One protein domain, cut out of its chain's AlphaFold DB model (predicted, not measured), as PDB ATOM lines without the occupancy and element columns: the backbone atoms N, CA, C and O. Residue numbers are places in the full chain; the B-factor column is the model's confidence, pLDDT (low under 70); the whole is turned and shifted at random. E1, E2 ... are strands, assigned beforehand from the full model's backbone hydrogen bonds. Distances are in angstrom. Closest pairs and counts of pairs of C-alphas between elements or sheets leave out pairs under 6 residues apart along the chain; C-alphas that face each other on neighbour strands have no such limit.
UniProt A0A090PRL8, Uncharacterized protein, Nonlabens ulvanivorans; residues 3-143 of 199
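AT A GLANCE: This is residues 3 to 143 of the 199 residues of an uncharacterized protein of Nonlabens ulvanivorans (UniProt A0A090PRL8). Two strongly twisted sheets lie partly face to face as a loose, elongated sandwich: the branched sheet E1 E2 E3 E4 E5 and the curled sheet E6 E7 E8 E9. The long hairpin E2 and E3 bends sharply, by 100 degrees at residue 32 and by 79 degrees at residue 41. The 141 printed residues include nine named strands, E1 to E9 in chain order, and no named helix; the class is all strand, with antiparallel neighbours in both sheets. The radius of gyration of the C-alphas is 18.4 A and the spans are 64 by 35 by 24 A.

HOW THE PARTS SIT: E1, residues 8 to 13, and E2, residues 18 to 35, form a hairpin, with N 10 and O 21 2.8 A apart. E3, residues 38 to 55, forms a hairpin with E2, N 28 to O 45 being 2.7 A. On the other side of E3 lie E4, residues 63 to 66, with N 53 to O 64 at 2.9 A, and E5, residues 69 to 72, with N 46 to O 71 at 2.7 A. E1 E2 E3 E4 form a meander, each strand the antiparallel neighbour of the one before. So do E6, residues 77 to 79, E7, residues 82 to 93, E8, residues 100 to 113, and E9, residues 118 to 132, with N 79 to O 82 at 2.9 A, N 85 to O 111 at 2.8 A and N 112 to O 120 at 2.7 A. Between the sheets, the closest C-alphas of E5 and E7, Trp 70 and Ile 89, are 6.1 A apart.

IN THESE COORDINATES: E1 begins at C-alpha 8 (108.610, 90.855, 128.060). E3 measures 41.2 A and E9 46.4 A, ending at C-alpha 132 (126.552, 82.740, 138.970).

THE WHOLE: The farthest C-alphas, Lys 15 and Asp 117, are 65.5 A apart. The printed part has no cut and no long link. pLDDT is under 70 at residues 35 to 38, 41, 73 to 75, 80 and 137 to 139.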
ATOM      1  N   LEU A   3     108.206  99.037 134.920       91.31
ATOM      2  CA  LEU A   3     108.341  98.450 133.587       91.31
ATOM      3  C   LEU A   3     107.223  98.965 132.683       91.31
ATOM      4  O   LEU A   3     106.059  99.000 133.089       91.31
ATOM      5  N   THR A   4     107.555  99.324 131.447       92.38
ATOM      6  CA  THR A   4     106.550  99.654 130.435       92.38
ATOM      7  C   THR A   4     105.859  98.379 129.936       92.38
ATOM      8  O   THR A   4     106.449  97.293 129.976       92.38
ATOM      9  N   PRO A   5     104.640  98.485 129.368       94.38
ATOM     10  CA  PRO A   5     103.936  97.347 128.766       94.38
ATOM     11  C   PRO A   5     104.664  96.681 127.589       94.38
ATOM     12  O   PRO A   5     104.246  95.616 127.149       94.38
ATOM     13  N   THR A   6     105.713  97.312 127.052       93.06
ATOM     14  CA  THR A   6     106.558  96.743 125.994       93.06
ATOM     15  C   THR A   6     107.617  95.784 126.533       93.06
ATOM     16  O   THR A   6     108.296  95.149 125.740       93.06
ATOM     17  N   SER A   7     107.762  95.661 127.855       93.88
ATOM     18  CA  SER A   7     108.646  94.663 128.460       93.88
ATOM     19  C   SER A   7     108.073  93.252 128.335       93.88
ATOM     20  O   SER A   7     106.871  93.042 128.515       93.88
ATOM     21  N   ASN A   8     108.941  92.271 128.112       94.56
ATOM     22  CA  ASN A   8     108.610  90.855 128.060       94.56
ATOM     23  C   ASN A   8     109.554  90.049 128.958       94.56
ATOM     24  O   ASN A   8     110.761  90.266 128.985       94.56
ATOM     25  N   ILE A   9     108.985  89.107 129.706       92.88
ATOM     26  CA  ILE A   9     109.734  88.108 130.461       92.88
ATOM     27  C   ILE A   9     109.114  86.757 130.127       92.88
ATOM     28  O   ILE A   9     107.985  86.461 130.525       92.88
ATOM     29  N   MET A  10     109.871  85.919 129.430       92.88
ATOM     30  CA  MET A  10     109.487  84.559 129.097       92.88
ATOM     31  C   MET A  10     110.434  83.583 129.786       92.88
ATOM     32  O   MET A  10     111.651  83.711 129.718       92.88
ATOM     33  N   ALA A  11     109.878  82.565 130.437       91.62
ATOM     34  CA  ALA A  11     110.657  81.490 131.033       91.62
ATOM     35  C   ALA A  11     110.124  80.140 130.565       91.62
ATOM     36  O   ALA A  11     108.915  79.902 130.565       91.62
ATOM     37  N   TRP A  12     111.036  79.240 130.213       91.25
ATOM     38  CA  TRP A  12     110.715  77.856 129.899       91.25
ATOM     39  C   TRP A  12     111.436  76.934 130.866       91.25
ATOM     40  O   TRP A  12     112.643  77.049 131.089       91.25
ATOM     41  N   VAL A  13     110.698  75.988 131.437       89.62
ATOM     42  CA  VAL A  13     111.246  75.005 132.366       89.62
ATOM     43  C   VAL A  13     110.769  73.627 131.953       89.62
ATOM     44  O   VAL A  13     109.583  73.318 132.028       89.62
ATOM     45  N   ASP A  14     111.714  72.777 131.577       89.31
ATOM     46  CA  ASP A  14     111.508  71.346 131.432       89.31
ATOM     47  C   ASP A  14     112.531  70.555 132.269       89.31
ATOM     48  O   ASP A  14     113.338  71.110 133.024       89.31
ATOM     49  N   LYS A  15     112.455  69.222 132.189       84.31
ATOM     50  CA  LYS A  15     113.294  68.314 132.981       84.31
ATOM     51  C   LYS A  15     114.798  68.485 132.709       84.31
ATOM     52  O   LYS A  15     115.594  68.252 133.614       84.31
ATOM     53  N   ASN A  16     115.180  68.875 131.494       85.62
ATOM     54  CA  ASN A  16     116.563  68.895 131.012       85.62
ATOM     55  C   ASN A  16     117.046  70.301 130.606       85.62
ATOM     56  O   ASN A  16     118.245  70.510 130.426       85.62
ATOM     57  N   LYS A  17     116.135  71.263 130.458       87.19
ATOM     58  CA  LYS A  17     116.383  72.596 129.927       87.19
ATOM     59  C   LYS A  17     115.570  73.635 130.689       87.19
ATOM     60  O   LYS A  17     114.374  73.498 130.929       87.19
ATOM     61  N   LYS A  18     116.262  74.700 131.073       89.56
ATOM     62  CA  LYS A  18     115.712  75.897 131.696       89.56
ATOM     63  C   LYS A  18     116.202  77.076 130.885       89.56
ATOM     64  O   LYS A  18     117.417  77.236 130.744       89.56
ATOM     65  N   THR A  19     115.275  77.876 130.385       91.12
ATOM     66  CA  THR A  19     115.597  79.118 129.698       91.12
ATOM     67  C   THR A  19     114.831  80.276 130.296       91.12
ATOM     68  O   THR A  19     113.745  80.101 130.854       91.12
ATOM     69  N   PHE A  20     115.406  81.458 130.159       91.44
ATOM     70  CA  PHE A  20     114.640  82.688 130.197       91.44
ATOM     71  C   PHE A  20     115.122  83.598 129.081       91.44
ATOM     72  O   PHE A  20     116.281  83.528 128.675       91.44
ATOM     73  N   ASP A  21     114.191  84.396 128.602       93.00
ATOM     74  CA  ASP A  21     114.380  85.444 127.620       93.00
ATOM     75  C   ASP A  21     113.653  86.664 128.181       93.00
ATOM     76  O   ASP A  21     112.508  86.567 128.644       93.00
ATOM     77  N   ILE A  22     114.382  87.761 128.293       93.00
ATOM     78  CA  ILE A  22     113.943  88.971 128.963       93.00
ATOM     79  C   ILE A  22     114.285  90.134 128.046       93.00
ATOM     80  O   ILE A  22     115.444  90.279 127.686       93.00
ATOM     81  N   ASP A  23     113.299  90.979 127.767       95.00
ATOM     82  CA  ASP A  23     113.439  92.291 127.133       95.00
ATOM     83  C   ASP A  23     112.743  93.305 128.044       95.00
ATOM     84  O   ASP A  23     111.531  93.230 128.266       95.00
ATOM     85  N   LEU A  24     113.506  94.218 128.646       93.38
ATOM     86  CA  LEU A  24     112.984  95.208 129.583       93.38
ATOM     87  C   LEU A  24     113.108  96.620 129.030       93.38
ATOM     88  O   LEU A  24     114.159  97.078 128.582       93.38
ATOM     89  N   ASN A  25     112.013  97.346 129.199       93.75
ATOM     90  CA  ASN A  25     111.868  98.756 128.900       93.75
ATOM     91  C   ASN A  25     111.186  99.408 130.105       93.75
ATOM     92  O   ASN A  25     110.240  98.851 130.670       93.75
ATOM     93  N   GLY A  26     111.649 100.567 130.552       91.56
ATOM     94  CA  GLY A  26     111.136 101.097 131.807       91.56
ATOM     95  C   GLY A  26     111.863 102.306 132.341       91.56
ATOM     96  O   GLY A  26     112.656 102.950 131.658       91.56
ATOM     97  N   THR A  27     111.555 102.600 133.596       89.00
ATOM     98  CA  THR A  27     112.202 103.641 134.376       89.00
ATOM     99  C   THR A  27     112.658 103.092 135.718       89.00
ATOM    100  O   THR A  27     112.077 102.196 136.344       89.00
ATOM    101  N   PHE A  28     113.757 103.648 136.182       83.50
ATOM    102  CA  PHE A  28     114.339 103.381 137.466       83.50
ATOM    103  C   PHE A  28     114.372 104.702 138.236       83.50
ATOM    104  O   PHE A  28     115.020 105.655 137.817       83.50
ATOM    105  N   VAL A  29     113.637 104.759 139.345       81.12
ATOM    106  CA  VAL A  29     113.478 105.964 140.166       81.12
ATOM    107  C   VAL A  29     114.152 105.735 141.517       81.12
ATOM    108  O   VAL A  29     113.852 104.757 142.208       81.12
ATOM    109  N   TRP A  30     115.062 106.636 141.867       75.94
ATOM    110  CA  TRP A  30     115.612 106.846 143.199       75.94
ATOM    111  C   TRP A  30     115.118 108.198 143.691       75.94
ATOM    112  O   TRP A  30     115.600 109.225 143.221       75.94
ATOM    113  N   ASP A  31     114.189 108.180 144.638       76.31
ATOM    114  CA  ASP A  31     113.731 109.384 145.320       76.31
ATOM    115  C   ASP A  31     114.328 109.421 146.726       76.31
ATOM    116  O   ASP A  31     114.230 108.453 147.481       76.31
ATOM    117  N   ASP A  32     114.945 110.550 147.055       75.81
ATOM    118  CA  ASP A  32     115.477 110.897 148.371       75.81
ATOM    119  C   ASP A  32     116.494 109.886 148.939       75.81
ATOM    120  O   ASP A  32     116.466 109.513 150.113       75.81
ATOM    121  N   VAL A  33     117.419 109.412 148.094       72.25
ATOM    122  CA  VAL A  33     118.443 108.439 148.508       72.25
ATOM    123  C   VAL A  33     119.634 109.137 149.176       72.25
ATOM    124  O   VAL A  33     120.156 110.138 148.678       72.25
ATOM    125  N   GLU A  34     120.113 108.574 150.291       72.56
ATOM    126  CA  GLU A  34     121.386 108.945 150.921       72.56
ATOM    127  C   GLU A  34     122.531 108.060 150.389       72.56
ATOM    128  O   GLU A  34     122.542 106.843 150.587       72.56
ATOM    129  N   LEU A  35     123.521 108.674 149.733       63.56
ATOM    130  CA  LEU A  35     124.735 108.019 149.236       63.56
ATOM    131  C   LEU A  35     125.953 108.530 150.019       63.56
ATOM    132  O   LEU A  35     126.637 109.476 149.622       63.56
ATOM    133  N   GLY A  36     126.221 107.905 151.169       69.06
ATOM    134  CA  GLY A  36     127.313 108.310 152.057       69.06
ATOM    135  C   GLY A  36     127.104 109.736 152.597       69.06
ATOM    136  O   GLY A  36     126.103 109.970 153.271       69.06
ATOM    137  N   PRO A  37     128.021 110.697 152.352       66.69
ATOM    138  CA  PRO A  37     127.844 112.082 152.796       66.69
ATOM    139  C   PRO A  37     126.858 112.887 151.930       66.69
ATOM    140  O   PRO A  37     126.452 113.975 152.339       66.69
ATOM    141  N   VAL A  38     126.485 112.393 150.742       55.09
ATOM    142  CA  VAL A  38     125.567 113.085 149.829       55.09
ATOM    143  C   VAL A  38     124.132 112.680 150.155       55.09
ATOM    144  O   VAL A  38     123.789 111.499 150.121       55.09
ATOM    145  N   LYS A  39     123.295 113.669 150.469       70.19
ATOM    146  CA  LYS A  39     121.874 113.490 150.802       70.19
ATOM    147  C   LYS A  39     120.975 113.985 149.671       70.19
ATOM    148  O   LYS A  39     121.410 114.819 148.876       70.19
ATOM    149  N   ASN A  40     119.725 113.525 149.665       70.12
ATOM    150  CA  ASN A  40     118.663 113.966 148.758       70.12
ATOM    151  C   ASN A  40     118.991 113.719 147.275       70.12
ATOM    152  O   ASN A  40     118.795 114.592 146.423       70.12
ATOM    153  N   VAL A  41     119.542 112.546 146.959       68.75
ATOM    154  CA  VAL A  41     119.810 112.159 145.572       68.75
ATOM    155  C   VAL A  41     118.493 111.734 144.925       68.75
ATOM    156  O   VAL A  41     117.943 110.692 145.275       68.75
ATOM    157  N   ASN A  42     118.012 112.549 143.982       72.00
ATOM    158  CA  ASN A  42     116.822 112.277 143.175       72.00
ATOM    159  C   ASN A  42     117.234 111.971 141.736       72.00
ATOM    160  O   ASN A  42     117.752 112.846 141.032       72.00
ATOM    161  N   MET A  43     117.012 110.738 141.288       73.56
ATOM    162  CA  MET A  43     117.379 110.287 139.950       73.56
ATOM    163  C   MET A  43     116.277 109.438 139.331       73.56
ATOM    164  O   MET A  43     115.812 108.473 139.919       73.56
ATOM    165  N   GLU A  44     115.909 109.784 138.102       80.44
ATOM    166  CA  GLU A  44     115.025 108.990 137.257       80.44
ATOM    167  C   GLU A  44     115.776 108.624 135.977       80.44
ATOM    168  O   GLU A  44     116.195 109.500 135.216       80.44
ATOM    169  N   LEU A  45     115.962 107.324 135.784       80.25
ATOM    170  CA  LEU A  45     116.720 106.688 134.719       80.25
ATOM    171  C   LEU A  45     115.771 105.864 133.855       80.25
ATOM    172  O   LEU A  45     115.303 104.813 134.278       80.25
ATOM    173  N   GLY A  46     115.481 106.329 132.649       87.31
ATOM    174  CA  GLY A  46     114.838 105.527 131.620       87.31
ATOM    175  C   GLY A  46     115.818 104.534 131.003       87.31
ATOM    176  O   GLY A  46     116.994 104.846 130.804       87.31
ATOM    177  N   PHE A  47     115.323 103.347 130.678       88.50
ATOM    178  CA  PHE A  47     116.061 102.330 129.939       88.50
ATOM    179  C   PHE A  47     115.169 101.682 128.881       88.50
ATOM    180  O   PHE A  47     113.956 101.539 129.072       88.50
ATOM    181  N   GLN A  48     115.770 101.290 127.762       91.62
ATOM    182  CA  GLN A  48     115.091 100.591 126.674       91.62
ATOM    183  C   GLN A  48     115.977  99.500 126.083       91.62
ATOM    184  O   GLN A  48     117.161  99.736 125.846       91.62
ATOM    185  N   GLY A  49     115.383  98.339 125.814       91.62
ATOM    186  CA  GLY A  49     116.050  97.198 125.189       91.62
ATOM    187  C   GLY A  49     117.116  96.549 126.067       91.62
ATOM    188  O   GLY A  49     118.155  96.151 125.551       91.62
ATOM    189  N   ILE A  50     116.906  96.481 127.390       90.50
ATOM    190  CA  ILE A  50     117.750  95.621 128.232       90.50
ATOM    191  C   ILE A  50     117.364  94.178 127.927       90.50
ATOM    192  O   ILE A  50     116.271  93.755 128.312       90.50
ATOM    193  N   GLU A  51     118.263  93.414 127.311       92.44
ATOM    194  CA  GLU A  51     118.012  92.012 126.986       92.44
ATOM    195  C   GLU A  51     118.834  91.076 127.875       92.44
ATOM    196  O   GLU A  51     120.026  91.284 128.099       92.44
ATOM    197  N   MET A  52     118.210  90.018 128.394       91.12
ATOM    198  CA  MET A  52     118.897  88.949 129.123       91.12
ATOM    199  C   MET A  52     118.383  87.588 128.681       91.12
ATOM    200  O   MET A  52     117.226  87.241 128.918       91.12
ATOM    201  N   ASN A  53     119.286  86.772 128.150       92.50
ATOM    202  CA  ASN A  53     118.972  85.439 127.659       92.50
ATOM    203  C   ASN A  53     119.768  84.393 128.418       92.50
ATOM    204  O   ASN A  53     120.958  84.567 128.672       92.50
ATOM    205  N   TYR A  54     119.131  83.272 128.744       90.19
ATOM    206  CA  TYR A  54     119.807  82.136 129.352       90.19
ATOM    207  C   TYR A  54     119.301  80.809 128.817       90.19
ATOM    208  O   TYR A  54     118.097  80.598 128.696       90.19
ATOM    209  N   ASP A  55     120.220  79.871 128.591       91.19
ATOM    210  CA  ASP A  55     119.908  78.494 128.234       91.19
ATOM    211  C   ASP A  55     120.817  77.507 128.979       91.19
ATOM    212  O   ASP A  55     122.008  77.357 128.695       91.19
ATOM    213  N   SER A  56     120.232  76.774 129.934       87.38
ATOM    214  CA  SER A  56     120.973  75.795 130.737       87.38
ATOM    215  C   SER A  56     121.532  74.621 129.934       87.38
ATOM    216  O   SER A  56     122.431  73.938 130.431       87.38
ATOM    217  N   SER A  57     120.967  74.341 128.754       88.56
ATOM    218  CA  SER A  57     121.345  73.198 127.917       88.56
ATOM    219  C   SER A  57     122.634  73.427 127.126       88.56
ATOM    220  O   SER A  57     123.286  72.461 126.731       88.56
ATOM    221  N   LEU A  58     123.043  74.685 126.949       87.56
ATOM    222  CA  LEU A  58     124.308  75.026 126.308       87.56
ATOM    223  C   LEU A  58     125.482  74.685 127.233       87.56
ATOM    224  O   LEU A  58     125.371  74.752 128.458       87.56
ATOM    225  N   SER A  59     126.623  74.294 126.665       82.12
ATOM    226  CA  SER A  59     127.860  74.060 127.424       82.12
ATOM    227  C   SER A  59     128.628  75.359 127.680       82.12
ATOM    228  O   SER A  59     129.129  75.542 128.785       82.12
ATOM    229  N   ASN A  60     128.623  76.275 126.708       80.31
ATOM    230  CA  ASN A  60     129.245  77.602 126.742       80.31
ATOM    231  C   ASN A  60     128.216  78.676 126.365       80.31
ATOM    232  O   ASN A  60     127.190  78.343 125.776       80.31
ATOM    233  N   ASN A  61     128.496  79.948 126.674       81.88
ATOM    234  CA  ASN A  61     127.626  81.094 126.348       81.88
ATOM    235  C   ASN A  61     126.170  80.873 126.781       81.88
ATOM    236  O   ASN A  61     125.225  81.220 126.079       81.88
ATOM    237  N   LYS A  62     125.990  80.252 127.952       86.94
ATOM    238  CA  LYS A  62     124.668  79.942 128.508       86.94
ATOM    239  C   LYS A  62     123.877  81.184 128.875       86.94
ATOM    240  O   LYS A  62     122.724  81.041 129.241       86.94
ATOM    241  N   PHE A  63     124.522  82.343 128.889       86.69
ATOM    242  CA  PHE A  63     123.966  83.610 129.299       86.69
ATOM    243  C   PHE A  63     124.439  84.681 128.309       86.69
ATOM    244  O   PHE A  63     125.623  84.702 127.970       86.69
ATOM    245  N   ALA A  64     123.528  85.535 127.859       88.31
ATOM    246  CA  ALA A  64     123.813  86.712 127.049       88.31
ATOM    247  C   ALA A  64     123.093  87.918 127.654       88.31
ATOM    248  O   ALA A  64     122.003  87.772 128.212       88.31
ATOM    249  N   PHE A  65     123.719  89.086 127.557       87.50
ATOM    250  CA  PHE A  65     123.187  90.339 128.066       87.50
ATOM    251  C   PHE A  65     123.470  91.453 127.081       87.50
ATOM    252  O   PHE A  65     124.622  91.642 126.699       87.50
ATOM    253  N   GLU A  66     122.425  92.194 126.747       88.81
ATOM    254  CA  GLU A  66     122.534  93.467 126.059       88.81
ATOM    255  C   GLU A  66     122.090  94.561 127.035       88.81
ATOM    256  O   GLU A  66     120.978  94.501 127.571       88.81
ATOM    257  N   PRO A  67     122.940  95.563 127.301       83.56
ATOM    258  CA  PRO A  67     122.637  96.604 128.274       83.56
ATOM    259  C   PRO A  67     121.525  97.548 127.815       83.56
ATOM    260  O   PRO A  67     121.009  98.295 128.641       83.56
ATOM    261  N   GLY A  68     121.156  97.538 126.534       88.19
ATOM    262  CA  GLY A  68     120.189  98.467 125.969       88.19
ATOM    263  C   GLY A  68     120.691  99.912 125.946       88.19
ATOM    264  O   GLY A  68     121.885 100.196 126.018       88.19
ATOM    265  N   THR A  69     119.749 100.841 125.842       88.31
ATOM    266  CA  THR A  69     120.004 102.285 125.891       88.31
ATOM    267  C   THR A  69     119.483 102.870 127.190       88.31
ATOM    268  O   THR A  69     118.405 102.502 127.658       88.31
ATOM    269  N   TRP A  70     120.244 103.802 127.756       85.06
ATOM    270  CA  TRP A  70     119.923 104.462 129.016       85.06
ATOM    271  C   TRP A  70     119.849 105.966 128.803       85.06
ATOM    272  O   TRP A  70     120.674 106.555 128.108       85.06
ATOM    273  N   ALA A  71     118.865 106.603 129.423       82.88
ATOM    274  CA  ALA A  71     118.724 108.049 129.398       82.88
ATOM    275  C   ALA A  71     118.081 108.530 130.695       82.88
ATOM    276  O   ALA A  71     117.144 107.920 131.197       82.88
ATOM    277  N   PHE A  72     118.527 109.662 131.234       76.06
ATOM    278  CA  PHE A  72     117.794 110.290 132.329       76.06
ATOM    279  C   PHE A  72     116.507 110.920 131.796       76.06
ATOM    280  O   PHE A  72     116.538 111.717 130.856       76.06
ATOM    281  N   ALA A  73     115.375 110.595 132.418       62.59
ATOM    282  CA  ALA A  73     114.127 111.305 132.161       62.59
ATOM    283  C   ALA A  73     114.099 112.605 132.987       62.59
ATOM    284  O   ALA A  73     114.678 112.673 134.071       62.59
ATOM    285  N   SER A  74     113.462 113.665 132.480       58.72
ATOM    286  CA  SER A  74     113.203 114.910 133.236       58.72
ATOM    287  C   SER A  74     112.451 114.568 134.531       58.72
ATOM    288  O   SER A  74     111.454 113.860 134.414       58.72
ATOM    289  N   PRO A  75     112.857 115.052 135.730       69.00
ATOM    290  CA  PRO A  75     113.210 116.459 136.031       69.00
ATOM    291  C   PRO A  75     114.712 116.761 136.251       69.00
ATOM    292  O   PRO A  75     115.543 115.855 136.193       69.00
ATOM    293  N   GLN A  76     115.064 118.037 136.504       74.75
ATOM    294  CA  GLN A  76     116.432 118.499 136.823       74.75
ATOM    295  C   GLN A  76     117.052 117.654 137.943       74.75
ATOM    296  O   GLN A  76     116.457 117.492 139.009       74.75
ATOM    297  N   LYS A  77     118.257 117.131 137.706       77.44
ATOM    298  CA  LYS A  77     118.979 116.306 138.679       77.44
ATOM    299  C   LYS A  77     119.779 117.190 139.624       77.44
ATOM    300  O   LYS A  77     120.295 118.233 139.213       77.44
ATOM    301  N   MET A  78     119.863 116.763 140.880       74.69
ATOM    302  CA  MET A  78     120.575 117.469 141.941       74.69
ATOM    303  C   MET A  78     121.609 116.542 142.569       74.69
ATOM    304  O   MET A  78     121.281 115.423 142.959       74.69
ATOM    305  N   LEU A  79     122.839 117.027 142.721       71.88
ATOM    306  CA  LEU A  79     123.881 116.350 143.487       71.88
ATOM    307  C   LEU A  79     124.433 117.316 144.531       71.88
ATOM    308  O   LEU A  79     124.942 118.380 144.189       71.88
ATOM    309  N   SER A  80     124.311 116.969 145.816       69.88
ATOM    310  CA  SER A  80     124.737 117.840 146.924       69.88
ATOM    311  C   SER A  80     124.172 119.274 146.824       69.88
ATOM    312  O   SER A  80     124.874 120.248 147.092       69.88
ATOM    313  N   ASN A  81     122.897 119.402 146.436       71.31
ATOM    314  CA  ASN A  81     122.192 120.669 146.188       71.31
ATOM    315  C   ASN A  81     122.687 121.503 144.991       71.31
ATOM    316  O   ASN A  81     122.240 122.639 144.834       71.31
ATOM    317  N   PHE A  82     123.523 120.950 144.112       74.62
ATOM    318  CA  PHE A  82     123.858 121.580 142.835       74.62
ATOM    319  C   PHE A  82     123.065 120.966 141.682       74.62
ATOM    320  O   PHE A  82     122.964 119.736 141.622       74.62
ATOM    321  N   PRO A  83     122.520 121.786 140.763       77.00
ATOM    322  CA  PRO A  83     121.920 121.273 139.545       77.00
ATOM    323  C   PRO A  83     123.006 120.639 138.680       77.00
ATOM    324  O   PRO A  83     124.030 121.257 138.379       77.00
ATOM    325  N   VAL A  84     122.768 119.394 138.283       83.00
ATOM    326  CA  VAL A  84     123.648 118.657 137.382       83.00
ATOM    327  C   VAL A  84     122.894 118.182 136.151       83.00
ATOM    328  O   VAL A  84     121.735 117.770 136.230       83.00
ATOM    329  N   THR A  85     123.562 118.225 135.008       85.94
ATOM    330  CA  THR A  85     123.142 117.507 133.806       85.94
ATOM    331  C   THR A  85     123.902 116.196 133.771       85.94
ATOM    332  O   THR A  85     125.111 116.198 133.976       85.94
ATOM    333  N   ILE A  86     123.209 115.086 133.520       84.75
ATOM    334  CA  ILE A  86     123.865 113.796 133.312       84.75
ATOM    335  C   ILE A  86     123.671 113.391 131.854       84.75
ATOM    336  O   ILE A  86     122.546 113.417 131.352       84.75
ATOM    337  N   SER A  87     124.760 113.063 131.168       87.19
ATOM    338  CA  SER A  87     124.777 112.747 129.735       87.19
ATOM    339  C   SER A  87     125.736 111.602 129.421       87.19
ATOM    340  O   SER A  87     126.444 111.133 130.306       87.19
ATOM    341  N   ASN A  88     125.760 111.168 128.156       88.06
ATOM    342  CA  ASN A  88     126.697 110.160 127.644       88.06
ATOM    343  C   ASN A  88     126.716 108.883 128.492       88.06
ATOM    344  O   ASN A  88     127.773 108.429 128.916       88.06
ATOM    345  N   ILE A  89     125.523 108.351 128.778       86.94
ATOM    346  CA  ILE A  89     125.391 107.097 129.515       86.94
ATOM    347  C   ILE A  89     125.722 105.945 128.572       86.94
ATOM    348  O   ILE A  89     125.074 105.815 127.533       86.94
ATOM    349  N   ASP A  90     126.677 105.108 128.952       88.00
ATOM    350  CA  ASP A  90     127.054 103.918 128.196       88.00
ATOM    351  C   ASP A  90     127.357 102.745 129.136       88.00
ATOM    352  O   ASP A  90     127.589 102.928 130.334       88.00
ATOM    353  N   PHE A  91     127.331 101.527 128.603       86.44
ATOM    354  CA  PHE A  91     127.742 100.329 129.322       86.44
ATOM    355  C   PHE A  91     128.915  99.651 128.613       86.44
ATOM    356  O   PHE A  91     128.762  99.003 127.576       86.44
ATOM    357  N   GLU A  92     130.093  99.739 129.217       88.25
ATOM    358  CA  GLU A  92     131.307  99.126 128.697       88.25
ATOM    359  C   GLU A  92     131.488  97.723 129.283       88.25
ATOM    360  O   GLU A  92     131.758  97.543 130.471       88.25
ATOM    361  N   THR A  93     131.365  96.698 128.439       87.25
ATOM    362  CA  THR A  93     131.564  95.309 128.875       87.25
ATOM    363  C   THR A  93     133.047  95.020 129.112       87.25
ATOM    364  O   THR A  93     133.893  95.234 128.243       87.25
ATOM    365  N   LYS A  94     133.362  94.461 130.281       89.38
ATOM    366  CA  LYS A  94     134.694  93.997 130.678       89.38
ATOM    367  C   LYS A  94     134.796  92.476 130.588       89.38
ATOM    368  O   LYS A  94     133.813  91.745 130.491       89.38
ATOM    369  N   SER A  95     136.027  91.974 130.641       88.50
ATOM    370  CA  SER A  95     136.259  90.529 130.716       88.50
ATOM    371  C   SER A  95     135.726  89.967 132.034       88.50
ATOM    372  O   SER A  95     136.073  90.451 133.114       88.50
ATOM    373  N   ASN A  96     134.919  88.913 131.942       88.56
ATOM    374  CA  ASN A  96     134.456  88.163 133.103       88.56
ATOM    375  C   ASN A  96     135.627  87.460 133.807       88.56
ATOM    376  O   ASN A  96     136.552  86.952 133.172       88.56
ATOM    377  N   SER A  97     135.551  87.377 135.131       86.38
ATOM    378  CA  SER A  97     136.500  86.672 135.990       86.38
ATOM    379  C   SER A  97     135.766  85.780 136.998       86.38
ATOM    380  O   SER A  97     134.666  86.092 137.454       86.38
ATOM    381  N   GLY A  98     136.358  84.636 137.353       87.12
ATOM    382  CA  GLY A  98     135.752  83.697 138.302       87.12
ATOM    383  C   GLY A  98     134.371  83.207 137.850       87.12
ATOM    384  O   GLY A  98     134.244  82.622 136.779       87.12
ATOM    385  N   ASN A  99     133.345  83.455 138.671       86.94
ATOM    386  CA  ASN A  99     131.958  83.048 138.405       86.94
ATOM    387  C   ASN A  99     131.108  84.165 137.768       86.94
ATOM    388  O   ASN A  99     129.881  84.080 137.778       86.94
ATOM    389  N   GLN A 100     131.722  85.241 137.272       89.19
ATOM    390  CA  GLN A 100     130.994  86.334 136.629       89.19
ATOM    391  C   GLN A 100     130.379  85.875 135.298       89.19
ATOM    392  O   GLN A 100     131.049  85.286 134.452       89.19
ATOM    393  N   LEU A 101     129.094  86.173 135.123       85.69
ATOM    394  CA  LEU A 101     128.355  86.045 133.868       85.69
ATOM    395  C   LEU A 101     128.344  87.365 133.094       85.69
ATOM    396  O   LEU A 101     128.373  87.351 131.866       85.69
ATOM    397  N   ILE A 102     128.338  88.484 133.822       87.50
ATOM    398  CA  ILE A 102     128.505  89.841 133.300       87.50
ATOM    399  C   ILE A 102     129.507  90.558 134.190       87.50
ATOM    400  O   ILE A 102     129.470  90.402 135.416       87.50
ATOM    401  N   HIS A 103     130.331  91.389 133.574       91.12
ATOM    402  CA  HIS A 103     131.190  92.358 134.219       91.12
ATOM    403  C   HIS A 103     131.291  93.575 133.295       91.12
ATOM    404  O   HIS A 103     131.535  93.410 132.103       91.12
ATOM    405  N   GLY A 104     131.083  94.780 133.811       90.25
ATOM    406  CA  GLY A 104     131.209  95.996 133.014       90.25
ATOM    407  C   GLY A 104     131.020  97.270 133.822       90.25
ATOM    408  O   GLY A 104     130.653  97.217 135.000       90.25
ATOM    409  N   ASP A 105     131.264  98.397 133.165       89.12
ATOM    410  CA  ASP A 105     131.097  99.734 133.723       89.12
ATOM    411  C   ASP A 105     129.863 100.402 133.137       89.12
ATOM    412  O   ASP A 105     129.743 100.518 131.923       89.12
ATOM    413  N   LEU A 106     128.982 100.907 133.998       86.25
ATOM    414  CA  LEU A 106     128.028 101.940 133.609       86.25
ATOM    415  C   LEU A 106     128.741 103.293 133.703       86.25
ATOM    416  O   LEU A 106     129.023 103.758 134.812       86.25
ATOM    417  N   THR A 107     129.047 103.902 132.561       88.12
ATOM    418  CA  THR A 107     129.735 105.193 132.467       88.12
ATOM    419  C   THR A 107     128.740 106.311 132.175       88.12
ATOM    420  O   THR A 107     127.712 106.080 131.543       88.12
ATOM    421  N   PHE A 108     128.991 107.512 132.697       87.62
ATOM    422  CA  PHE A 108     128.190 108.706 132.414       87.62
ATOM    423  C   PHE A 108     128.942 109.989 132.786       87.62
ATOM    424  O   PHE A 108     129.740 110.019 133.725       87.62
ATOM    425  N   ASP A 109     128.639 111.076 132.083       89.44
ATOM    426  CA  ASP A 109     129.143 112.412 132.386       89.44
ATOM    427  C   ASP A 109     128.196 113.146 133.328       89.44
ATOM    428  O   ASP A 109     127.002 113.226 133.060       89.44
ATOM    429  N   VAL A 110     128.730 113.750 134.388       86.50
ATOM    430  CA  VAL A 110     128.014 114.660 135.288       86.50
ATOM    431  C   VAL A 110     128.547 116.074 135.087       86.50
ATOM    432  O   VAL A 110     129.710 116.356 135.361       86.50
ATOM    433  N   ILE A 111     127.689 116.976 134.631       88.44
ATOM    434  CA  ILE A 111     128.013 118.369 134.324       88.44
ATOM    435  C   ILE A 111     127.358 119.268 135.372       88.44
ATOM    436  O   ILE A 111     126.133 119.348 135.460       88.44
ATOM    437  N   PHE A 112     128.172 119.960 136.159       85.94
ATOM    438  CA  PHE A 112     127.762 120.962 137.136       85.94
ATOM    439  C   PHE A 112     127.686 122.327 136.459       85.94
ATOM    440  O   PHE A 112     128.708 122.964 136.212       85.94
ATOM    441  N   ASN A 113     126.469 122.797 136.203       78.75
ATOM    442  CA  ASN A 113     126.228 124.135 135.669       78.75
ATOM    443  C   ASN A 113     125.884 125.065 136.836       78.75
ATOM    444  O   ASN A 113     124.719 125.184 137.217       78.75
ATOM    445  N   LEU A 114     126.904 125.666 137.457       80.00
ATOM    446  CA  LEU A 114     126.710 126.513 138.639       80.00
ATOM    447  C   LEU A 114     126.175 127.895 138.243       80.00
ATOM    448  O   LEU A 114     125.232 128.392 138.858       80.00
ATOM    449  N   THR A 115     126.769 128.498 137.210       81.56
ATOM    450  CA  THR A 115     126.325 129.737 136.553       81.56
ATOM    451  C   THR A 115     126.617 129.665 135.047       81.56
ATOM    452  O   THR A 115     127.158 128.670 134.571       81.56
ATOM    453  N   GLU A 116     126.286 130.714 134.284       82.06
ATOM    454  CA  GLU A 116     126.665 130.810 132.859       82.06
ATOM    455  C   GLU A 116     128.193 130.783 132.654       82.06
ATOM    456  O   GLU A 116     128.675 130.217 131.677       82.06
ATOM    457  N   ASP A 117     128.953 131.334 133.604       87.56
ATOM    458  CA  ASP A 117     130.407 131.494 133.495       87.56
ATOM    459  C   ASP A 117     131.204 130.480 134.326       87.56
ATOM    460  O   ASP A 117     132.426 130.419 134.189       87.56
ATOM    461  N   ILE A 118     130.557 129.731 135.226       86.25
ATOM    462  CA  ILE A 118     131.215 128.827 136.176       86.25
ATOM    463  C   ILE A 118     130.556 127.456 136.128       86.25
ATOM    464  O   ILE A 118     129.351 127.314 136.355       86.25
ATOM    465  N   GLY A 119     131.374 126.430 135.948       89.38
ATOM    466  CA  GLY A 119     130.898 125.063 135.986       89.38
ATOM    467  C   GLY A 119     132.014 124.045 136.051       89.38
ATOM    468  O   GLY A 119     133.182 124.351 136.304       89.38
ATOM    469  N   GLY A 120     131.626 122.800 135.842       89.19
ATOM    470  CA  GLY A 120     132.551 121.693 135.748       89.19
ATOM    471  C   GLY A 120     131.885 120.455 135.186       89.19
ATOM    472  O   GLY A 120     130.665 120.366 135.115       89.19
ATOM    473  N   GLN A 121     132.695 119.489 134.796       91.12
ATOM    474  CA  GLN A 121     132.249 118.202 134.296       91.12
ATOM    475  C   GLN A 121     133.094 117.112 134.930       91.12
ATOM    476  O   GLN A 121     134.276 117.308 135.191       91.12
ATOM    477  N   THR A 122     132.498 115.960 135.183       88.75
ATOM    478  CA  THR A 122     133.230 114.773 135.596       88.75
ATOM    479  C   THR A 122     132.680 113.553 134.889       88.75
ATOM    480  O   THR A 122     131.465 113.407 134.775       88.75
ATOM    481  N   ASN A 123     133.563 112.683 134.413       89.31
ATOM    482  CA  ASN A 123     133.173 111.379 133.903       89.31
ATOM    483  C   ASN A 123     133.231 110.350 135.041       89.31
ATOM    484  O   ASN A 123     134.265 110.190 135.702       89.31
ATOM    485  N   MET A 124     132.110 109.680 135.290       85.81
ATOM    486  CA  MET A 124     131.948 108.679 136.341       85.81
ATOM    487  C   MET A 124     131.753 107.288 135.746       85.81
ATOM    488  O   MET A 124     131.145 107.138 134.690       85.81
ATOM    489  N   ALA A 125     132.219 106.270 136.468       87.56
ATOM    490  CA  ALA A 125     132.000 104.867 136.138       87.56
ATOM    491  C   ALA A 125     131.540 104.097 137.379       87.56
ATOM    492  O   ALA A 125     132.122 104.244 138.455       87.56
ATOM    493  N   VAL A 126     130.509 103.264 137.241       85.69
ATOM    494  CA  VAL A 126     130.090 102.304 138.270       85.69
ATOM    495  C   VAL A 126     130.338 100.899 137.738       85.69
ATOM    496  O   VAL A 126     129.659 100.456 136.814       85.69
ATOM    497  N   GLU A 127     131.301 100.202 138.336       90.56
ATOM    498  CA  GLU A 127     131.673  98.841 137.960       90.56
ATOM    499  C   GLU A 127     130.735  97.839 138.642       90.56
ATOM    500  O   GLU A 127     130.620  97.773 139.876       90.56
ATOM    501  N   LEU A 128     130.059  97.043 137.820       89.31
ATOM    502  CA  LEU A 128     129.045  96.083 138.228       89.31
ATOM    503  C   LEU A 128     129.358  94.706 137.644       89.31
ATOM    504  O   LEU A 128     129.932  94.562 136.564       89.31
ATOM    505  N   ALA A 129     128.927  93.666 138.348       90.88
ATOM    506  CA  ALA A 129     128.951  92.303 137.845       90.88
ATOM    507  C   ALA A 129     127.684  91.538 138.229       90.88
ATOM    508  O   ALA A 129     127.040  91.830 139.235       90.88
ATOM    509  N   ILE A 130     127.359  90.507 137.453       88.50
ATOM    510  CA  ILE A 130     126.411  89.466 137.856       88.50
ATOM    511  C   ILE A 130     127.189  88.166 137.985       88.50
ATOM    512  O   ILE A 130     127.771  87.692 137.015       88.50
ATOM    513  N   GLU A 131     127.201  87.585 139.179       89.56
ATOM    514  CA  GLU A 131     127.843  86.296 139.444       89.56
ATOM    515  C   GLU A 131     126.823  85.152 139.352       89.56
ATOM    516  O   GLU A 131     125.695  85.278 139.842       89.56
ATOM    517  N   ASP A 132     127.226  84.023 138.764       86.50
ATOM    518  CA  ASP A 132     126.552  82.740 138.970       86.50
ATOM    519  C   ASP A 132     126.933  82.203 140.352       86.50
ATOM    520  O   ASP A 132     128.108  82.182 140.734       86.50
ATOM    521  N   ASN A 133     125.943  81.747 141.108       86.00
ATOM    522  CA  ASN A 133     126.135  81.126 142.410       86.00
ATOM    523  C   ASN A 133     125.880  79.611 142.309       86.00
ATOM    524  O   ASN A 133     124.778  79.140 142.633       86.00
ATOM    525  N   PRO A 134     126.873  78.832 141.833       70.44
ATOM    526  CA  PRO A 134     126.732  77.399 141.627       70.44
ATOM    527  C   PRO A 134     126.611  76.702 142.984       70.44
ATOM    528  O   PRO A 134     127.589  76.460 143.682       70.44
ATOM    529  N   GLY A 135     125.379  76.405 143.379       72.19
ATOM    530  CA  GLY A 135     125.065  75.821 144.685       72.19
ATOM    531  C   GLY A 135     123.748  76.325 145.263       72.19
ATOM    532  O   GLY A 135     123.148  75.647 146.092       72.19
ATOM    533  N   VAL A 136     123.251  77.466 144.778       75.44
ATOM    534  CA  VAL A 136     121.926  77.976 145.136       75.44
ATOM    535  C   VAL A 136     120.905  77.549 144.086       75.44
ATOM    536  O   VAL A 136     121.000  77.894 142.908       75.44
ATOM    537  N   THR A 137     119.896  76.789 144.510       65.56
ATOM    538  CA  THR A 137     118.726  76.462 143.689       65.56
ATOM    539  C   THR A 137     117.573  77.396 144.049       65.56
ATOM    540  O   THR A 137     117.064  77.322 145.164       65.56
ATOM    541  N   GLY A 138     117.141  78.243 143.110       66.69
ATOM    542  CA  GLY A 138     116.016  79.169 143.298       66.69
ATOM    543  C   GLY A 138     116.432  80.638 143.208       66.69
ATOM    544  O   GLY A 138     117.276  80.998 142.384       66.69
ATOM    545  N   THR A 139     115.821  81.490 144.032       65.06
ATOM    546  CA  THR A 139     116.167  82.913 144.135       65.06
ATOM    547  C   THR A 139     117.613  83.070 144.616       65.06
ATOM    548  O   THR A 139     118.028  82.441 145.585       65.06
ATOM    549  N   GLY A 140     118.407  83.883 143.914       72.56
ATOM    550  CA  GLY A 140     119.823  84.105 144.240       72.56
ATOM    551  C   GLY A 140     120.827  83.263 143.449       72.56
ATOM    552  O   GLY A 140     122.012  83.291 143.779       72.56
ATOM    553  N   LYS A 141     120.384  82.546 142.402       80.62
ATOM    554  CA  LYS A 141     121.298  81.947 141.416       80.62
ATOM    555  C   LYS A 141     122.160  83.009 140.725       80.62
ATOM    556  O   LYS A 141     123.363  82.823 140.611       80.62
ATOM    557  N   PHE A 142     121.547  84.110 140.296       84.44
ATOM    558  CA  PHE A 142     122.256  85.267 139.757       84.44
ATOM    559  C   PHE A 142     122.349  86.330 140.833       84.44
ATOM    560  O   PHE A 142     121.331  86.725 141.410       84.44
ATOM    561  N   LYS A 143     123.570  86.764 141.125       84.69
ATOM    562  CA  LYS A 143     123.843  87.722 142.186       84.69
ATOM    563  C   LYS A 143     124.446  88.994 141.593       84.69
ATOM    564  O   LYS A 143     125.617  88.968 141.215       84.69
TER     565      LYS A 143